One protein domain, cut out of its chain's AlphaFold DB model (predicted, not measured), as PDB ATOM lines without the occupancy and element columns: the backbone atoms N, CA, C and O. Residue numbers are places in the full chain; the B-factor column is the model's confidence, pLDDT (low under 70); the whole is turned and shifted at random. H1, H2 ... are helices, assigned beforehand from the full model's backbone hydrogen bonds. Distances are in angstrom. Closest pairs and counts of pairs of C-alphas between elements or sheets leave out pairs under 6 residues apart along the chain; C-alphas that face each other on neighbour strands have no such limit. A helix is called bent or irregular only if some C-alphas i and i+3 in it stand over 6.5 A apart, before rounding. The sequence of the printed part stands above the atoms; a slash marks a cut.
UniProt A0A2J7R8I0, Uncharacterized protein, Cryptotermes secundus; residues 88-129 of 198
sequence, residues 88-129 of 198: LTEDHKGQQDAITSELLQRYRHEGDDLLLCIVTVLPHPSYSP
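Overview. This is residues 88 to 129 of the 198 residues of an uncharacterized protein of Cryptotermes secundus (UniProt A0A2J7R8I0). The shape is a long, narrow U: one long helix, H1, makes one arm, the short helix H2 makes the turn at its far end, and residues 117 to 129, with no named element, fold back in the direction from which H1 came. Round the turn, residues 108 to 113, of which 108 to 110 belong to H1, and residues 116 to 121 stand free. The printed part has 42 residues, with two named helices in the order H1, H2 and no named strand; the class is all helix. The whole is loose, with a radius of gyration of the C-alphas of 11.5 A, and elongated, spanning 33 by 18 by 12 A.

Arrangement. H1, residues 90 to 110, and H2, residues 112 to 116, are joined by a tight link of one residue, Gly 111. They are close but not clearly touching, with 2 pairs of C-alphas within 8 A. Their closest C-alphas, those of Tyr 107 and Leu 114, are 6.3 A apart, while their centres are 16.6 A apart. In H1 and H2 every O i to N i+4 pair is within hydrogen-bond range.

Along the chain. H1 runs from Glu 90, with its C-alpha at (31.224, 131.771, 23.610), to Glu 110, with its C-alpha at (26.827, 160.833, 29.782), and is 30.0 A long from first to last C-alpha. H2 runs from Asp 112 to Leu 116, 6.5 A from first to last C-alpha, and ends with C-alpha 116 at (18.413, 161.744, 24.177). Neither helix is bent.

Size, cuts and confidence. The two C-alphas farthest apart, those of Thr 89 and Asp 113, are 33.3 A apart. The C-alphas of Leu 88 and Pro 129, the first and last printed, are 12.3 A apart. The C-alphas of residues 117 to 129 lie 6 to 14 A from the mean of the C-alphas. The printed part has no cut. The mean pLDDT of the printed part is 75.6, and it is under 70 at residues 114 to 122 and at residue 129.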
ATOM      1  N   LEU A  88      23.697 130.576  22.323       80.69
ATOM      2  CA  LEU A  88      24.801 131.512  22.121       80.69
ATOM      3  C   LEU A  88      26.140 130.771  22.192       80.69
ATOM      4  O   LEU A  88      26.367 129.986  23.115       80.69
ATOM      5  N   THR A  89      27.018 131.040  21.226       86.25
ATOM      6  CA  THR A  89      28.421 130.614  21.265       86.25
ATOM      7  C   THR A  89      29.195 131.472  22.265       86.25
ATOM      8  O   THR A  89      28.747 132.561  22.628       86.25
ATOM      9  N   GLU A  90      30.361 130.998  22.705       86.06
ATOM     10  CA  GLU A  90      31.224 131.771  23.610       86.06
ATOM     11  C   GLU A  90      31.625 133.124  23.003       86.06
ATOM     12  O   GLU A  90      31.565 134.140  23.691       86.06
ATOM     13  N   ASP A  91      31.886 133.175  21.694       86.19
ATOM     14  CA  ASP A  91      32.179 134.428  20.989       86.19
ATOM     15  C   ASP A  91      31.016 135.427  21.064       86.19
ATOM     16  O   ASP A  91      31.231 136.607  21.342       86.19
ATOM     17  N   HIS A  92      29.770 134.969  20.868       81.50
ATOM     18  CA  HIS A  92      28.596 135.841  20.984       81.50
ATOM     19  C   HIS A  92      28.432 136.376  22.409       81.50
ATOM     20  O   HIS A  92      28.108 137.548  22.580       81.50
ATOM     21  N   LYS A  93      28.683 135.548  23.431       83.19
ATOM     22  CA  LYS A  93      28.626 135.983  24.835       83.19
ATOM     23  C   LYS A  93      29.714 137.006  25.150       83.19
ATOM     24  O   LYS A  93      29.418 138.007  25.791       83.19
ATOM     25  N   GLY A  94      30.939 136.781  24.676       86.00
ATOM     26  CA  GLY A  94      32.049 137.717  24.861       86.00
ATOM     27  C   GLY A  94      31.785 139.063  24.186       86.00
ATOM     28  O   GLY A  94      31.995 140.111  24.791       86.00
ATOM     29  N   GLN A  95      31.254 139.045  22.960       85.19
ATOM     30  CA  GLN A  95      30.819 140.262  22.269       85.19
ATOM     31  C   GLN A  95      29.688 140.972  23.012       85.19
ATOM     32  O   GLN A  95      29.732 142.193  23.152       85.19
ATOM     33  N   GLN A  96      28.689 140.219  23.484       81.75
ATOM     34  CA  GLN A  96      27.591 140.770  24.266       81.75
ATOM     35  C   GLN A  96      28.134 141.474  25.507       81.75
ATOM     36  O   GLN A  96      27.892 142.665  25.653       81.75
ATOM     37  N   ASP A  97      28.936 140.788  26.323       84.88
ATOM     38  CA  ASP A  97      29.498 141.329  27.562       84.88
ATOM     39  C   ASP A  97      30.330 142.599  27.329       84.88
ATOM     40  O   ASP A  97      30.107 143.615  27.994       84.88
ATOM     41  N   ALA A  98      31.205 142.588  26.317       86.44
ATOM     42  CA  ALA A  98      32.009 143.747  25.937       86.44
ATOM     43  C   ALA A  98      31.138 144.957  25.557       86.44
ATOM     44  O   ALA A  98      31.340 146.053  26.084       86.44
ATOM     45  N   ILE A  99      30.134 144.754  24.695       81.50
ATOM     46  CA  ILE A  99      29.244 145.826  24.228       81.50
ATOM     47  C   ILE A  99      28.377 146.356  25.378       81.50
ATOM     48  O   ILE A  99      28.270 147.571  25.549       81.50
ATOM     49  N   THR A 100      27.778 145.488  26.202       78.69
ATOM     50  CA  THR A 100      26.991 145.954  27.360       78.69
ATOM     51  C   THR A 100      27.842 146.696  28.378       78.69
ATOM     52  O   THR A 100      27.388 147.705  28.918       78.69
ATOM     53  N   SER A 101      29.071 146.242  28.625       84.25
ATOM     54  CA  SER A 101      29.999 146.914  29.538       84.25
ATOM     55  C   SER A 101      30.376 148.305  29.034       84.25
ATOM     56  O   SER A 101      30.346 149.270  29.802       84.25
ATOM     57  N   GLU A 102      30.652 148.434  27.735       85.88
ATOM     58  CA  GLU A 102      30.939 149.716  27.098       85.88
ATOM     59  C   GLU A 102      29.741 150.674  27.180       85.88
ATOM     60  O   GLU A 102      29.889 151.818  27.615       85.88
ATOM     61  N   LEU A 103      28.541 150.209  26.819       80.50
ATOM     62  CA  LEU A 103      27.314 151.010  26.892       80.50
ATOM     63  C   LEU A 103      27.014 151.460  28.326       80.50
ATOM     64  O   LEU A 103      26.638 152.611  28.544       80.50
ATOM     65  N   LEU A 104      27.229 150.588  29.315       82.25
ATOM     66  CA  LEU A 104      27.062 150.925  30.726       82.25
ATOM     67  C   LEU A 104      28.064 151.994  31.174       82.25
ATOM     68  O   LEU A 104      27.700 152.905  31.917       82.25
ATOM     69  N   GLN A 105      29.318 151.900  30.735       85.62
ATOM     70  CA  GLN A 105      30.337 152.895  31.056       85.62
ATOM     71  C   GLN A 105      30.017 154.253  30.427       85.62
ATOM     72  O   GLN A 105      30.120 155.272  31.110       85.62
ATOM     73  N   ARG A 106      29.569 154.267  29.167       82.38
ATOM     74  CA  ARG A 106      29.100 155.485  28.492       82.38
ATOM     75  C   ARG A 106      27.909 156.099  29.222       82.38
ATOM     76  O   ARG A 106      27.947 157.279  29.544       82.38
ATOM     77  N   TYR A 107      26.913 155.294  29.599       77.94
ATOM     78  CA  TYR A 107      25.765 155.769  30.377       77.94
ATOM     79  C   TYR A 107      26.172 156.351  31.737       77.94
ATOM     80  O   TYR A 107      25.615 157.349  32.175       77.94
ATOM     81  N   ARG A 108      27.179 155.784  32.411       82.00
ATOM     82  CA  ARG A 108      27.697 156.358  33.667       82.00
ATOM     83  C   ARG A 108      28.335 157.737  33.484       82.00
ATOM     84  O   ARG A 108      28.346 158.504  34.440       82.00
ATOM     85  N   HIS A 109      28.894 158.024  32.310       83.25
ATOM     86  CA  HIS A 109      29.566 159.290  32.020       83.25
ATOM     87  C   HIS A 109      28.609 160.348  31.449       83.25
ATOM     88  O   HIS A 109      28.670 161.507  31.840       83.25
ATOM     89  N   GLU A 110      27.732 159.947  30.529       79.38
ATOM     90  CA  GLU A 110      26.827 160.833  29.782       79.38
ATOM     91  C   GLU A 110      25.412 160.894  30.386       79.38
ATOM     92  O   GLU A 110      24.651 161.814  30.103       79.38
ATOM     93  N   GLY A 111      25.039 159.938  31.240       75.00
ATOM     94  CA  GLY A 111      23.729 159.892  31.885       75.00
ATOM     95  C   GLY A 111      22.573 159.831  30.885       75.00
ATOM     96  O   GLY A 111      22.612 159.094  29.895       75.00
ATOM     97  N   ASP A 112      21.534 160.621  31.145       71.31
ATOM     98  CA  ASP A 112      20.339 160.700  30.298       71.31
ATOM     99  C   ASP A 112      20.605 161.362  28.931       71.31
ATOM    100  O   ASP A 112      19.795 161.205  28.016       71.31
ATOM    101  N   ASP A 113      21.736 162.049  28.740       71.25
ATOM    102  CA  ASP A 113      22.071 162.675  27.453       71.25
ATOM    103  C   ASP A 113      22.368 161.621  26.375       71.25
ATOM    104  O   ASP A 113      21.985 161.784  25.212       71.25
ATOM    105  N   LEU A 114      22.934 160.473  26.773       67.12
ATOM    106  CA  LEU A 114      23.091 159.298  25.906       67.12
ATOM    107  C   LEU A 114      21.730 158.807  25.384       67.12
ATOM    108  O   LEU A 114      21.598 158.370  24.242       67.12
ATOM    109  N   LEU A 115      20.706 158.891  26.233       64.81
ATOM    110  CA  LEU A 115      19.348 158.441  25.945       64.81
ATOM    111  C   LEU A 115      18.557 159.430  25.074       64.81
ATOM    112  O   LEU A 115      17.593 159.029  24.419       64.81
ATOM    113  N   LEU A 116      18.965 160.701  25.046       61.41
ATOM    114  CA  LEU A 116      18.413 161.744  24.177       61.41
ATOM    115  C   LEU A 116      18.983 161.667  22.749       61.41
ATOM    116  O   LEU A 116      18.287 161.997  21.785       61.41
ATOM    117  N   CYS A 117      20.203 161.152  22.590       56.38
ATOM    118  CA  CYS A 117      20.892 160.964  21.310       56.38
ATOM    119  C   CYS A 117      20.463 159.684  20.559       56.38
ATOM    120  O   CYS A 117      21.290 158.929  20.064       56.38
ATOM    121  N   ILE A 118      19.157 159.452  20.389       51.88
ATOM    122  CA  ILE A 118      18.574 158.252  19.732       51.88
ATOM    123  C   ILE A 118      19.039 158.031  18.274       51.88
ATOM    124  O   ILE A 118      18.849 156.955  17.714       51.88
ATOM    125  N   VAL A 119      19.684 159.024  17.660       53.28
ATOM    126  CA  VAL A 119      20.238 158.950  16.297       53.28
ATOM    127  C   VAL A 119      21.648 158.336  16.264       53.28
ATOM    128  O   VAL A 119      22.143 157.996  15.189       53.28
ATOM    129  N   THR A 120      22.314 158.135  17.405       55.84
ATOM    130  CA  THR A 120      23.584 157.400  17.417       55.84
ATOM    131  C   THR A 120      23.312 155.918  17.208       55.84
ATOM    132  O   THR A 120      22.620 155.294  18.010       55.84
ATOM    133  N   VAL A 121      23.860 155.344  16.134       65.38
ATOM    134  CA  VAL A 121      23.867 153.893  15.918       65.38
ATOM    135  C   VAL A 121      24.641 153.261  17.074       65.38
ATOM    136  O   VAL A 121      25.871 153.281  17.092       65.38
ATOM    137  N   LEU A 122      23.919 152.758  18.076       69.75
ATOM    138  CA  LEU A 122      24.530 152.049  19.190       69.75
ATOM    139  C   LEU A 122      24.989 150.669  18.709       69.75
ATOM    140  O   LEU A 122      24.253 150.008  17.966       69.75
ATOM    141  N   PRO A 123      26.179 150.209  19.128       71.06
ATOM    142  CA  PRO A 123      26.579 148.835  18.885       71.06
ATOM    143  C   PRO A 123      25.537 147.902  19.515       71.06
ATOM    144  O   PRO A 123      25.229 148.014  20.701       71.06
ATOM    145  N   HIS A 124      24.968 147.003  18.710       70.75
ATOM    146  CA  HIS A 124      24.015 146.002  19.176       70.75
ATOM    147  C   HIS A 124      24.631 144.609  19.021       70.75
ATOM    148  O   HIS A 124      25.027 144.250  17.908       70.75
ATOM    149  N   PRO A 125      24.746 143.827  20.106       73.94
ATOM    150  CA  PRO A 125      25.320 142.495  20.024       73.94
ATOM    151  C   PRO A 125      24.426 141.544  19.225       73.94
ATOM    152  O   PRO A 125      23.202 141.678  19.163       73.94
ATOM    153  N   SER A 126      25.061 140.561  18.593       74.19
ATOM    154  CA  SER A 126      24.354 139.547  17.816       74.19
ATOM    155  C   SER A 126      23.426 138.727  18.717       74.19
ATOM    156  O   SER A 126      23.869 138.152  19.707       74.19
ATOM    157  N   TYR A 127      22.158 138.594  18.318       71.69
ATOM    158  CA  TYR A 127      21.164 137.725  18.969       71.69
ATOM    159  C   TYR A 127      20.792 138.095  20.414       71.69
ATOM    160  O   TYR A 127      20.452 137.201  21.191       71.69
ATOM    161  N   SER A 128      20.762 139.390  20.743       70.56
ATOM    162  CA  SER A 128      20.381 139.881  22.078       70.56
ATOM    163  C   SER A 128      19.065 140.682  22.080       70.56
ATOM    164  O   SER A 128      19.065 141.889  22.337       70.56
ATOM    165  N   PRO A 129      17.909 140.040  21.805       67.56
ATOM    166  CA  PRO A 129      16.603 140.711  21.843       67.56
ATOM    167  C   PRO A 129      16.232 141.216  23.249       67.56
ATOM    168  O   PRO A 129      15.372 142.075  23.403       67.56
TER     169      PRO A 129